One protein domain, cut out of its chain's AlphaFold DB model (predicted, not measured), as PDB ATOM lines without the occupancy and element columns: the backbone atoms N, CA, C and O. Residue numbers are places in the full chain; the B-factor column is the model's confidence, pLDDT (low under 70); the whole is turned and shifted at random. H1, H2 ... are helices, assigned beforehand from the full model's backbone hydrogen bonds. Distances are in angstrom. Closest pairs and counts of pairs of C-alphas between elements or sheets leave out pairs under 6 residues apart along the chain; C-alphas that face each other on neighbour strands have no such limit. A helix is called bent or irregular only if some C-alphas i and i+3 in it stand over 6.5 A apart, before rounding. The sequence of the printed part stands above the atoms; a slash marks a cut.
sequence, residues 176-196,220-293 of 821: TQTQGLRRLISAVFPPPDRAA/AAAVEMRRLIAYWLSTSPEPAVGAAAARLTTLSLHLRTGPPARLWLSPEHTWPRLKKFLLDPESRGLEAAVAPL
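AT A GLANCE: This is residues 176 to 196 and 220 to 293 of the 821 residues of an uncharacterized protein of Gonium pectorale (UniProt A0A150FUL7). Three longer helices, H1, H3 and H7, lie side by side as a small bundle, their centres at the corners of a triangle. H4 crosses steeply near H3 on the side away from H1, with the short H5 and H6 on that side too, while the short H2 lies far out near one end of the bundle. The printed part has 95 residues with seven named helices, H1 to H7 in order, and no named strand; the class is all helix. It is compact, with a radius of gyration of the C-alphas of 12.8 A, and rounded, spanning 35 by 33 by 23 A.

HOW THE PARTS SIT: The longest helix, H3, residues 220 to 234, is the hub. It touches H7, residues 281 to 293, at a shallow tilt of 26 degrees, the same way; their closest C-alphas, those of Ala 230 and Leu 286, are 5.9 A apart. H1, residues 176 to 188, touches H3 at a shallow tilt of 23 degrees, opposite ways, with the C-alphas of Ile 185 and Arg 227 closest at 6.4 A. H1 also touches H7, which meets it with residues 285 to 290 alone; the closest C-alphas, those of Ile 185 and Ala 289, are 5.3 A apart. H5, residues 261 to 264, only just touches H3, with 3 pairs of C-alphas within 8 A, the closest being Met 225 and Leu 263 at 7.2 A. H4, residues 248 to 257, is close to H3 but not clearly touching, at a steep tilt of 63 degrees; the C-alphas of Ile 229 and Leu 251 are closest at 8.0 A. H4 and H5 touch only at the corner, where the C-alphas of Leu 255 and Ala 261 are closest at 5.1 A. H6, residues 274 to 278, and H3 are near each other. H2, residues 192 to 196, is close to H3 but not clearly touching, with the C-alphas of Pro 192 and Ala 220 closest at 5.6 A. Each O i to N i+4 pair is within hydrogen-bond range in H1, H2, H3, H4 and H6; H7 has 4 of 9, beside 7 of 10 O i to N i+3 pairs, and H5 is too short for an O i to N i+4 pair.

IN THESE COORDINATES: H3 is 21.3 A long from C-alpha 220 at (24.158, -0.280, -39.109) to C-alpha 234. H1 begins at C-alpha 176, (33.112, 12.351, -61.991), and is 17.9 A long. H4 is 14.1 A long. H7 is 21.2 A long, ending at C-alpha 293, (26.688, 19.793, -55.429); it is only just irregular, with C-alphas 289 and 292 7.0 A apart.

THE WHOLE: The two C-alphas farthest apart, those of Ala 196 and Ala 240, are 39.7 A apart. Residues 197 to 219 are not printed, and C-alphas 196 and 220 are 9.8 A apart across this cut. The link from H3 to H4, residues 235 to 247, is long. The mean pLDDT of the printed part is 85.0, with residues 176 to 181, 194 to 196 and 290 to 293 under 70.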
ATOM      1  N   THR A 176      32.013  12.046 -62.928       49.09
ATOM      2  CA  THR A 176      33.112  12.351 -61.991       49.09
ATOM      3  C   THR A 176      32.570  12.933 -60.690       49.09
ATOM      4  O   THR A 176      33.010  12.552 -59.606       49.09
ATOM      5  N   GLN A 177      31.534  13.769 -60.792       50.78
ATOM      6  CA  GLN A 177      30.798  14.296 -59.651       50.78
ATOM      7  C   GLN A 177      30.052  13.180 -58.915       50.78
ATOM      8  O   GLN A 177      30.186  13.081 -57.707       50.78
ATOM      9  N   THR A 178      29.357  12.279 -59.615       52.97
ATOM     10  CA  THR A 178      28.624  11.157 -58.999       52.97
ATOM     11  C   THR A 178      29.572  10.157 -58.343       52.97
ATOM     12  O   THR A 178      29.258   9.632 -57.283       52.97
ATOM     13  N   GLN A 179      30.751   9.887 -58.909       61.06
ATOM     14  CA  GLN A 179      31.711   8.961 -58.307       61.06
ATOM     15  C   GLN A 179      32.496   9.598 -57.154       61.06
ATOM     16  O   GLN A 179      32.676   8.959 -56.117       61.06
ATOM     17  N   GLY A 180      32.911  10.861 -57.295       67.88
ATOM     18  CA  GLY A 180      33.456  11.649 -56.189       67.88
ATOM     19  C   GLY A 180      32.451  11.754 -55.045       67.88
ATOM     20  O   GLY A 180      32.794  11.557 -53.886       67.88
ATOM     21  N   LEU A 181      31.177  11.919 -55.382       67.31
ATOM     22  CA  LEU A 181      30.085  11.966 -54.429       67.31
ATOM     23  C   LEU A 181      29.761  10.594 -53.833       67.31
ATOM     24  O   LEU A 181      29.518  10.516 -52.641       67.31
ATOM     25  N   ARG A 182      29.854   9.488 -54.580       73.06
ATOM     26  CA  ARG A 182      29.781   8.130 -54.004       73.06
ATOM     27  C   ARG A 182      30.901   7.897 -52.991       73.06
ATOM     28  O   ARG A 182      30.659   7.263 -51.963       73.06
ATOM     29  N   ARG A 183      32.110   8.409 -53.257       77.38
ATOM     30  CA  ARG A 183      33.240   8.354 -52.316       77.38
ATOM     31  C   ARG A 183      32.990   9.229 -51.091       77.38
ATOM     32  O   ARG A 183      33.205   8.749 -49.989       77.38
ATOM     33  N   LEU A 184      32.474  10.445 -51.271       77.25
ATOM     34  CA  LEU A 184      32.106  11.344 -50.171       77.25
ATOM     35  C   LEU A 184      30.972  10.768 -49.319       77.25
ATOM     36  O   LEU A 184      31.123  10.671 -48.109       77.25
ATOM     37  N   ILE A 185      29.887  10.287 -49.932       81.00
ATOM     38  CA  ILE A 185      28.796   9.587 -49.244       81.00
ATOM     39  C   ILE A 185      29.344   8.391 -48.462       81.00
ATOM     40  O   ILE A 185      28.980   8.217 -47.308       81.00
ATOM     41  N   SER A 186      30.230   7.586 -49.056       81.69
ATOM     42  CA  SER A 186      30.801   6.410 -48.377       81.69
ATOM     43  C   SER A 186      31.852   6.768 -47.316       81.69
ATOM     44  O   SER A 186      32.189   5.925 -46.495       81.69
ATOM     45  N   ALA A 187      32.397   7.987 -47.339       83.25
ATOM     46  CA  ALA A 187      33.298   8.499 -46.309       83.25
ATOM     47  C   ALA A 187      32.517   9.089 -45.126       83.25
ATOM     48  O   ALA A 187      32.909   8.896 -43.981       83.25
ATOM     49  N   VAL A 188      31.403   9.774 -45.403       84.25
ATOM     50  CA  VAL A 188      30.502  10.333 -44.384       84.25
ATOM     51  C   VAL A 188      29.657   9.235 -43.727       84.25
ATOM     52  O   VAL A 188      29.412   9.285 -42.526       84.25
ATOM     53  N   PHE A 189      29.252   8.223 -44.497       86.00
ATOM     54  CA  PHE A 189      28.505   7.049 -44.046       86.00
ATOM     55  C   PHE A 189      29.286   5.774 -44.409       86.00
ATOM     56  O   PHE A 189      29.044   5.185 -45.471       86.00
ATOM     57  N   PRO A 190      30.271   5.366 -43.585       82.56
ATOM     58  CA  PRO A 190      31.080   4.185 -43.861       82.56
ATOM     59  C   PRO A 190      30.232   2.906 -43.811       82.56
ATOM     60  O   PRO A 190      29.311   2.814 -42.999       82.56
ATOM     61  N   PRO A 191      30.533   1.900 -44.654       78.75
ATOM     62  CA  PRO A 191      29.854   0.612 -44.583       78.75
ATOM     63  C   PRO A 191      30.112  -0.074 -43.229       78.75
ATOM     64  O   PRO A 191      31.203   0.087 -42.667       78.75
ATOM     65  N   PRO A 192      29.146  -0.862 -42.722       71.00
ATOM     66  CA  PRO A 192      29.196  -1.453 -41.381       71.00
ATOM     67  C   PRO A 192      30.454  -2.300 -41.139       71.00
ATOM     68  O   PRO A 192      31.057  -2.207 -40.071       71.00
ATOM     69  N   ASP A 193      30.931  -3.013 -42.163       73.31
ATOM     70  CA  ASP A 193      32.125  -3.867 -42.077       73.31
ATOM     71  C   ASP A 193      33.413  -3.074 -41.788       73.31
ATOM     72  O   ASP A 193      34.344  -3.583 -41.167       73.31
ATOM     73  N   ARG A 194      33.475  -1.797 -42.199       60.31
ATOM     74  CA  ARG A 194      34.616  -0.911 -41.903       60.31
ATOM     75  C   ARG A 194      34.497  -0.217 -40.556       60.31
ATOM     76  O   ARG A 194      35.524   0.039 -39.933       60.31
ATOM     77  N   ALA A 195      33.279   0.086 -40.111       58.19
ATOM     78  CA  ALA A 195      33.055   0.666 -38.791       58.19
ATOM     79  C   ALA A 195      33.440  -0.332 -37.686       58.19
ATOM     80  O   ALA A 195      34.160   0.040 -36.764       58.19
ATOM     81  N   ALA A 196      33.069  -1.608 -37.852       58.34
ATOM     82  CA  ALA A 196      33.452  -2.687 -36.941       58.34
ATOM     83  C   ALA A 196      34.980  -2.907 -36.888       58.34
ATOM     84  O   ALA A 196      35.543  -3.095 -35.809       58.34
ATOM     85  N   ALA A 220      23.657   0.072 -37.780       92.00
ATOM     86  CA  ALA A 220      24.158  -0.280 -39.109       92.00
ATOM     87  C   ALA A 220      23.096  -0.068 -40.201       92.00
ATOM     88  O   ALA A 220      23.373   0.552 -41.230       92.00
ATOM     89  N   ALA A 221      21.858  -0.503 -39.943       94.31
ATOM     90  CA  ALA A 221      20.738  -0.273 -40.847       94.31
ATOM     91  C   ALA A 221      20.488   1.229 -41.062       94.31
ATOM     92  O   ALA A 221      20.256   1.666 -42.190       94.31
ATOM     93  N   ALA A 222      20.544   2.043 -40.001       94.75
ATOM     94  CA  ALA A 222      20.312   3.484 -40.100       94.75
ATOM     95  C   ALA A 222      21.375   4.202 -40.940       94.75
ATOM     96  O   ALA A 222      21.037   5.092 -41.727       94.75
ATOM     97  N   VAL A 223      22.640   3.793 -40.830       94.81
ATOM     98  CA  VAL A 223      23.735   4.311 -41.665       94.81
ATOM     99  C   VAL A 223      23.516   3.955 -43.136       94.81
ATOM    100  O   VAL A 223      23.579   4.843 -43.989       94.81
ATOM    101  N   GLU A 224      23.179   2.701 -43.443       94.75
ATOM    102  CA  GLU A 224      22.920   2.275 -44.826       94.75
ATOM    103  C   GLU A 224      21.687   2.978 -45.414       94.75
ATOM    104  O   GLU A 224      21.692   3.429 -46.560       94.75
ATOM    105  N   MET A 225      20.650   3.194 -44.605       96.69
ATOM    106  CA  MET A 225      19.465   3.933 -45.025       96.69
ATOM    107  C   MET A 225      19.790   5.391 -45.393       96.69
ATOM    108  O   MET A 225      19.343   5.890 -46.429       96.69
ATOM    109  N   ARG A 226      20.612   6.082 -44.589       96.06
ATOM    110  CA  ARG A 226      21.093   7.444 -44.900       96.06
ATOM    111  C   ARG A 226      21.925   7.453 -46.182       96.06
ATOM    112  O   ARG A 226      21.747   8.332 -47.026       96.06
ATOM    113  N   ARG A 227      22.767   6.441 -46.384       94.81
ATOM    114  CA  ARG A 227      23.569   6.276 -47.600       94.81
ATOM    115  C   ARG A 227      22.703   6.170 -48.858       94.81
ATOM    116  O   ARG A 227      22.967   6.866 -49.839       94.81
ATOM    117  N   LEU A 228      21.645   5.359 -48.813       95.25
ATOM    118  CA  LEU A 228      20.697   5.191 -49.920       95.25
ATOM    119  C   LEU A 228      19.925   6.485 -50.214       95.25
ATOM    120  O   LEU A 228      19.743   6.836 -51.380       95.25
ATOM    121  N   ILE A 229      19.534   7.235 -49.178       95.81
ATOM    122  CA  ILE A 229      18.882   8.545 -49.332       95.81
ATOM    123  C   ILE A 229      19.830   9.556 -49.983       95.81
ATOM    124  O   ILE A 229      19.440  10.213 -50.946       95.81
ATOM    125  N   ALA A 230      21.074   9.669 -49.504       94.31
ATOM    126  CA  ALA A 230      22.065  10.569 -50.093       94.31
ATOM    127  C   ALA A 230      22.354  10.207 -51.556       94.31
ATOM    128  O   ALA A 230      22.436  11.086 -52.415       94.31
ATOM    129  N   TYR A 231      22.453   8.908 -51.852       92.88
ATOM    130  CA  TYR A 231      22.670   8.417 -53.206       92.88
ATOM    131  C   TYR A 231      21.508   8.790 -54.128       92.88
ATOM    132  O   TYR A 231      21.726   9.341 -55.205       92.88
ATOM    133  N   TRP A 232      20.273   8.558 -53.687       95.44
ATOM    134  CA  TRP A 232      19.089   8.920 -54.454       95.44
ATOM    135  C   TRP A 232      18.953  10.432 -54.644       95.44
ATOM    136  O   TRP A 232      18.646  10.877 -55.742       95.44
ATOM    137  N   LEU A 233      19.242  11.247 -53.626       93.62
ATOM    138  CA  LEU A 233      19.240  12.704 -53.778       93.62
ATOM    139  C   LEU A 233      20.296  13.159 -54.790       93.62
ATOM    140  O   LEU A 233      20.023  14.036 -55.605       93.62
ATOM    141  N   SER A 234      21.467  12.527 -54.822       90.44
ATOM    142  CA  SER A 234      22.542  12.909 -55.743       90.44
ATOM    143  C   SER A 234      22.218  12.745 -57.228       90.44
ATOM    144  O   SER A 234      22.800  13.439 -58.060       90.44
ATOM    145  N   THR A 235      21.254  11.886 -57.581       86.06
ATOM    146  CA  THR A 235      20.789  11.745 -58.970       86.06
ATOM    147  C   THR A 235      19.846  12.876 -59.392       86.06
ATOM    148  O   THR A 235      19.440  12.942 -60.551       86.06
ATOM    149  N   SER A 236      19.566  13.819 -58.483       75.06
ATOM    150  CA  SER A 236      18.697  14.979 -58.676       75.06
ATOM    151  C   SER A 236      17.298  14.579 -59.172       75.06
ATOM    152  O   SER A 236      16.892  14.989 -60.262       75.06
ATOM    153  N   PRO A 237      16.549  13.794 -58.377       73.06
ATOM    154  CA  PRO A 237      15.308  13.148 -58.807       73.06
ATOM    155  C   PRO A 237      14.166  14.137 -59.068       73.06
ATOM    156  O   PRO A 237      13.231  13.814 -59.797       73.06
ATOM    157  N   GLU A 238      14.222  15.341 -58.490       85.25
ATOM    158  CA  GLU A 238      13.198  16.369 -58.660       85.25
ATOM    159  C   GLU A 238      13.849  17.720 -59.018       85.25
ATOM    160  O   GLU A 238      14.010  18.584 -58.155       85.25
ATOM    161  N   PRO A 239      14.237  17.940 -60.293       76.19
ATOM    162  CA  PRO A 239      15.007  19.123 -60.696       76.19
ATOM    163  C   PRO A 239      14.287  20.447 -60.397       76.19
ATOM    164  O   PRO A 239      14.941  21.466 -60.191       76.19
ATOM    165  N   ALA A 240      12.953  20.428 -60.298       74.75
ATOM    166  CA  ALA A 240      12.137  21.584 -59.936       74.75
ATOM    167  C   ALA A 240      12.351  22.084 -58.488       74.75
ATOM    168  O   ALA A 240      12.013  23.228 -58.193       74.75
ATOM    169  N   VAL A 241      12.881  21.254 -57.581       79.50
ATOM    170  CA  VAL A 241      13.141  21.620 -56.170       79.50
ATOM    171  C   VAL A 241      14.577  22.129 -55.973       79.50
ATOM    172  O   VAL A 241      14.871  22.794 -54.981       79.50
ATOM    173  N   GLY A 242      15.460  21.871 -56.940       80.81
ATOM    174  CA  GLY A 242      16.881  22.204 -56.897       80.81
ATOM    175  C   GLY A 242      17.769  20.964 -56.997       80.81
ATOM    176  O   GLY A 242      17.314  19.831 -56.833       80.81
ATOM    177  N   ALA A 243      19.054  21.182 -57.286       81.38
ATOM    178  CA  ALA A 243      20.031  20.105 -57.363       81.38
ATOM    179  C   ALA A 243      20.118  19.365 -56.021       81.38
ATOM    180  O   ALA A 243      20.272  19.983 -54.969       81.38
ATOM    181  N   ALA A 244      19.994  18.040 -56.083       85.81
ATOM    182  CA  ALA A 244      20.001  17.145 -54.930       85.81
ATOM    183  C   ALA A 244      19.012  17.474 -53.802       85.81
ATOM    184  O   ALA A 244      19.240  17.170 -52.630       85.81
ATOM    185  N   ALA A 245      17.866  18.029 -54.188       87.19
ATOM    186  CA  ALA A 245      16.707  18.188 -53.335       87.19
ATOM    187  C   ALA A 245      15.525  17.373 -53.879       87.19
ATOM    188  O   ALA A 245      15.426  17.085 -55.073       87.19
ATOM    189  N   ALA A 246      14.612  16.999 -52.987       92.75
ATOM    190  CA  ALA A 246      13.360  16.344 -53.335       92.75
ATOM    191  C   ALA A 246      12.283  16.689 -52.309       92.75
ATOM    192  O   ALA A 246      12.583  16.954 -51.140       92.75
ATOM    193  N   ARG A 247      11.009  16.641 -52.710       94.06
ATOM    194  CA  ARG A 247       9.911  16.746 -51.741       94.06
ATOM    195  C   ARG A 247       9.915  15.530 -50.813       94.06
ATOM    196  O   ARG A 247      10.148  14.402 -51.247       94.06
ATOM    197  N   LEU A 248       9.551  15.733 -49.543       94.56
ATOM    198  CA  LEU A 248       9.417  14.640 -48.567       94.56
ATOM    199  C   LEU A 248       8.426  13.557 -49.017       94.56
ATOM    200  O   LEU A 248       8.611  12.391 -48.683       94.56
ATOM    201  N   THR A 249       7.394  13.921 -49.782       92.75
ATOM    202  CA  THR A 249       6.442  12.970 -50.376       92.75
ATOM    203  C   THR A 249       7.107  12.088 -51.429       92.75
ATOM    204  O   THR A 249       6.895  10.881 -51.423       92.75
ATOM    205  N   THR A 250       7.947  12.674 -52.288       92.75
ATOM    206  CA  THR A 250       8.697  11.967 -53.335       92.75
ATOM    207  C   THR A 250       9.721  11.026 -52.709       92.75
ATOM    208  O   THR A 250       9.777   9.851 -53.066       92.75
ATOM    209  N   LEU A 251      10.467  11.510 -51.709       95.94
ATOM    210  CA  LEU A 251      11.391  10.678 -50.944       95.94
ATOM    211  C   LEU A 251      10.641   9.545 -50.237       95.94
ATOM    212  O   LEU A 251      11.009   8.389 -50.387       95.94
ATOM    213  N   SER A 252       9.542   9.838 -49.534       96.12
ATOM    214  CA  SER A 252       8.740   8.807 -48.865       96.12
ATOM    215  C   SER A 252       8.190   7.761 -49.833       96.12
ATOM    216  O   SER A 252       8.029   6.616 -49.422       96.12
ATOM    217  N   LEU A 253       7.852   8.138 -51.067       95.12
ATOM    218  CA  LEU A 253       7.429   7.187 -52.090       95.12
ATOM    219  C   LEU A 253       8.610   6.307 -52.508       95.12
ATOM    220  O   LEU A 253       8.492   5.089 -52.451       95.12
ATOM    221  N   HIS A 254       9.768   6.905 -52.808       95.50
ATOM    222  CA  HIS A 254      10.987   6.167 -53.150       95.50
ATOM    223  C   HIS A 254      11.406   5.180 -52.052       95.50
ATOM    224  O   HIS A 254      11.770   4.046 -52.351       95.50
ATOM    225  N   LEU A 255      11.286   5.568 -50.780       96.56
ATOM    226  CA  LEU A 255      11.573   4.679 -49.654       96.56
ATOM    227  C   LEU A 255      10.578   3.523 -49.510       96.56
ATOM    228  O   LEU A 255      10.887   2.561 -48.825       96.56
ATOM    229  N   ARG A 256       9.394   3.598 -50.125       96.19
ATOM    230  CA  ARG A 256       8.376   2.537 -50.075       96.19
ATOM    231  C   ARG A 256       8.350   1.667 -51.324       96.19
ATOM    232  O   ARG A 256       7.938   0.519 -51.229       96.19
ATOM    233  N   THR A 257       8.744   2.204 -52.475       93.56
ATOM    234  CA  THR A 257       8.632   1.514 -53.770       93.56
ATOM    235  C   THR A 257       9.976   1.214 -54.423       93.56
ATOM    236  O   THR A 257      10.038   0.411 -55.346       93.56
ATOM    237  N   GLY A 258      11.051   1.874 -53.991       92.25
ATOM    238  CA  GLY A 258      12.373   1.756 -54.594       92.25
ATOM    239  C   GLY A 258      13.246   0.659 -53.974       92.25
ATOM    240  O   GLY A 258      12.820  -0.056 -53.069       92.25
ATOM    241  N   PRO A 259      14.522   0.577 -54.394       91.00
ATOM    242  CA  PRO A 259      15.522  -0.304 -53.789       91.00
ATOM    243  C   PRO A 259      15.610  -0.250 -52.248       91.00
ATOM    244  O   PRO A 259      15.709  -1.317 -51.642       91.00
ATOM    245  N   PRO A 260      15.514   0.923 -51.573       94.12
ATOM    246  CA  PRO A 260      15.542   0.970 -50.107       94.12
ATOM    247  C   PRO A 260      14.275   0.425 -49.431       94.12
ATOM    248  O   PRO A 260      14.263   0.312 -48.208       94.12
ATOM    249  N   ALA A 261      13.221   0.069 -50.176       94.75
ATOM    250  CA  ALA A 261      11.958  -0.398 -49.601       94.75
ATOM    251  C   ALA A 261      12.123  -1.626 -48.708       94.75
ATOM    252  O   ALA A 261      11.477  -1.710 -47.668       94.75
ATOM    253  N   ARG A 262      13.038  -2.538 -49.059       95.06
ATOM    254  CA  ARG A 262      13.323  -3.722 -48.238       95.06
ATOM    255  C   ARG A 262      13.852  -3.351 -46.853       95.06
ATOM    256  O   ARG A 262      13.455  -3.970 -45.879       95.06
ATOM    257  N   LEU A 263      14.701  -2.327 -46.767       95.81
ATOM    258  CA  LEU A 263      15.287  -1.867 -45.506       95.81
ATOM    259  C   LEU A 263      14.301  -0.988 -44.720       95.81
ATOM    260  O   LEU A 263      14.118  -1.175 -43.519       95.81
ATOM    261  N   TRP A 264      13.615  -0.068 -45.407       96.81
ATOM    262  CA  TRP A 264      12.679   0.889 -44.806       96.81
ATOM    263  C   TRP A 264      11.365   0.261 -44.322       96.81
ATOM    264  O   TRP A 264      10.758   0.753 -43.375       96.81
ATOM    265  N   LEU A 265      10.899  -0.805 -44.977       96.06
ATOM    266  CA  LEU A 265       9.679  -1.531 -44.602       96.06
ATOM    267  C   LEU A 265       9.964  -2.808 -43.802       96.06
ATOM    268  O   LEU A 265       9.016  -3.512 -43.457       96.06
ATOM    269  N   SER A 266      11.233  -3.120 -43.511       95.81
ATOM    270  CA  SER A 266      11.573  -4.301 -42.714       95.81
ATOM    271  C   SER A 266      10.973  -4.180 -41.308       95.81
ATOM    272  O   SER A 266      11.236  -3.183 -40.630       95.81
ATOM    273  N   PRO A 267      10.208  -5.180 -40.831       94.50
ATOM    274  CA  PRO A 267       9.666  -5.174 -39.474       94.50
ATOM    275  C   PRO A 267      10.761  -5.293 -38.402       94.50
ATOM    276  O   PRO A 267      10.517  -4.966 -37.244       94.50
ATOM    277  N   GLU A 268      11.968  -5.723 -38.782       93.19
ATOM    278  CA  GLU A 268      13.127  -5.859 -37.891       93.19
ATOM    279  C   GLU A 268      13.723  -4.503 -37.481       93.19
ATOM    280  O   GLU A 268      14.472  -4.410 -36.507       93.19
ATOM    281  N   HIS A 269      13.381  -3.430 -38.201       93.62
ATOM    282  CA  HIS A 269      13.873  -2.084 -37.937       93.62
ATOM    283  C   HIS A 269      12.710  -1.140 -37.635       93.62
ATOM    284  O   HIS A 269      11.862  -0.843 -38.475       93.62
ATOM    285  N   THR A 270      12.678  -0.610 -36.414       93.06
ATOM    286  CA  THR A 270      11.680   0.386 -36.016       93.06
ATOM    287  C   THR A 270      12.138   1.786 -36.426       93.06
ATOM    288  O   THR A 270      12.813   2.501 -35.688       93.06
ATOM    289  N   TRP A 271      11.768   2.202 -37.639       95.00
ATOM    290  CA  TRP A 271      12.127   3.524 -38.152       95.00
ATOM    291  C   TRP A 271      11.295   4.642 -37.505       95.00
ATOM    292  O   TRP A 271      10.060   4.565 -37.472       95.00
ATOM    293  N   PRO A 272      11.914   5.746 -37.047       95.38
ATOM    294  CA  PRO A 272      11.156   6.936 -36.696       95.38
ATOM    295  C   PRO A 272      10.494   7.523 -37.951       95.38
ATOM    296  O   PRO A 272      10.882   7.248 -39.086       95.38
ATOM    297  N   ARG A 273       9.489   8.393 -37.767       96.00
ATOM    298  CA  ARG A 273       8.863   9.105 -38.898       96.00
ATOM    299  C   ARG A 273       9.945   9.754 -39.762       96.00
ATOM    300  O   ARG A 273      10.825  10.402 -39.207       96.00
ATOM    301  N   LEU A 274       9.820   9.675 -41.090       95.06
ATOM    302  CA  LEU A 274      10.834  10.158 -42.044       95.06
ATOM    303  C   LEU A 274      11.376  11.555 -41.705       95.06
ATOM    304  O   LEU A 274      12.580  11.768 -41.691       95.06
ATOM    305  N   LYS A 275      10.498  12.499 -41.340       95.12
ATOM    306  CA  LYS A 275      10.920  13.841 -40.914       95.12
ATOM    307  C   LYS A 275      11.823  13.816 -39.670       95.12
ATOM    308  O   LYS A 275      12.798  14.548 -39.627       95.12
ATOM    309  N   LYS A 276      11.506  12.994 -38.667       95.19
ATOM    310  CA  LYS A 276      12.329  12.828 -37.459       95.19
ATOM    311  C   LYS A 276      13.640  12.105 -37.783       95.19
ATOM    312  O   LYS A 276      14.666  12.522 -37.276       95.19
ATOM    313  N   PHE A 277      13.610  11.100 -38.663       96.31
ATOM    314  CA  PHE A 277      14.806  10.394 -39.134       96.31
ATOM    315  C   PHE A 277      15.802  11.335 -39.832       96.31
ATOM    316  O   PHE A 277      16.992  11.300 -39.547       96.31
ATOM    317  N   LEU A 278      15.318  12.216 -40.714       94.88
ATOM    318  CA  LEU A 278      16.161  13.179 -41.433       94.88
ATOM    319  C   LEU A 278      16.693  14.309 -40.537       94.88
ATOM    320  O   LEU A 278      17.766  14.831 -40.808       94.88
ATOM    321  N   LEU A 279      15.952  14.681 -39.487       91.81
ATOM    322  CA  LEU A 279      16.358  15.706 -38.512       91.81
ATOM    323  C   LEU A 279      17.243  15.161 -37.382       91.81
ATOM    324  O   LEU A 279      17.671  15.929 -36.518       91.81
ATOM    325  N   ASP A 280      17.485  13.853 -37.361       95.31
ATOM    326  CA  ASP A 280      18.375  13.218 -36.400       95.31
ATOM    327  C   ASP A 280      19.801  13.802 -36.529       95.31
ATOM    328  O   ASP A 280      20.260  14.031 -37.654       95.31
ATOM    329  N   PRO A 281      20.516  14.085 -35.423       91.50
ATOM    330  CA  PRO A 281      21.879  14.616 -35.479       91.50
ATOM    331  C   PRO A 281      22.832  13.768 -36.332       91.50
ATOM    332  O   PRO A 281      23.684  14.336 -37.013       91.50
ATOM    333  N   GLU A 282      22.657  12.447 -36.379       90.94
ATOM    334  CA  GLU A 282      23.464  11.560 -37.228       90.94
ATOM    335  C   GLU A 282      23.134  11.693 -38.726       90.94
ATOM    336  O   GLU A 282      23.947  11.366 -39.591       90.94
ATOM    337  N   SER A 283      21.949  12.206 -39.060       92.00
ATOM    338  CA  SER A 283      21.526  12.478 -40.435       92.00
ATOM    339  C   SER A 283      22.063  13.810 -40.970       92.00
ATOM    340  O   SER A 283      21.977  14.049 -42.173       92.00
ATOM    341  N   ARG A 284      22.702  14.653 -40.139       83.81
ATOM    342  CA  ARG A 284      23.361  15.902 -40.585       83.81
ATOM    343  C   ARG A 284      24.471  15.659 -41.612       83.81
ATOM    344  O   ARG A 284      24.744  16.520 -42.442       83.81
ATOM    345  N   GLY A 285      25.059  14.460 -41.617       78.94
ATOM    346  CA  GLY A 285      25.998  14.032 -42.656       78.94
ATOM    347  C   GLY A 285      25.390  14.006 -44.067       78.94
ATOM    348  O   GLY A 285      26.123  14.136 -45.041       78.94
ATOM    349  N   LEU A 286      24.059  13.905 -44.205       79.44
ATOM    350  CA  LEU A 286      23.379  13.961 -45.505       79.44
ATOM    351  C   LEU A 286      23.595  15.321 -46.171       79.44
ATOM    352  O   LEU A 286      23.870  15.383 -47.365       79.44
ATOM    353  N   GLU A 287      23.525  16.401 -45.392       73.38
ATOM    354  CA  GLU A 287      23.766  17.756 -45.884       73.38
ATOM    355  C   GLU A 287      25.228  17.924 -46.292       73.38
ATOM    356  O   GLU A 287      25.501  18.401 -47.387       73.38
ATOM    357  N   ALA A 288      26.171  17.457 -45.468       75.19
ATOM    358  CA  ALA A 288      27.599  17.516 -45.780       75.19
ATOM    359  C   ALA A 288      27.974  16.690 -47.025       75.19
ATOM    360  O   ALA A 288      28.818  17.111 -47.814       75.19
ATOM    361  N   ALA A 289      27.331  15.537 -47.233       73.19
ATOM    362  CA  ALA A 289      27.571  14.683 -48.392       73.19
ATOM    363  C   ALA A 289      26.990  15.262 -49.697       73.19
ATOM    364  O   ALA A 289      27.488  14.957 -50.780       73.19
ATOM    365  N   VAL A 290      25.953  16.100 -49.597       68.25
ATOM    366  CA  VAL A 290      25.228  16.683 -50.738       68.25
ATOM    367  C   VAL A 290      25.654  18.131 -51.032       68.25
ATOM    368  O   VAL A 290      25.618  18.557 -52.185       68.25
ATOM    369  N   ALA A 291      26.134  18.879 -50.034       65.12
ATOM    370  CA  ALA A 291      26.581  20.272 -50.146       65.12
ATOM    371  C   ALA A 291      27.608  20.553 -51.267       65.12
ATOM    372  O   ALA A 291      27.501  21.609 -51.896       65.12
ATOM    373  N   PRO A 292      28.546  19.644 -51.606       61.94
ATOM    374  CA  PRO A 292      29.465  19.840 -52.729       61.94
ATOM    375  C   PRO A 292      28.774  19.973 -54.099       61.94
ATOM    376  O   PRO A 292      29.398  20.433 -55.051       61.94
ATOM    377  N   LEU A 293      27.492  19.601 -54.217       53.09
ATOM    378  CA  LEU A 293      26.688  19.793 -55.429       53.09
ATOM    379  C   LEU A 293      26.123  21.216 -55.582       53.09
ATOM    380  O   LEU A 293      25.622  21.550 -56.653       53.09
TER     381      LEU A 293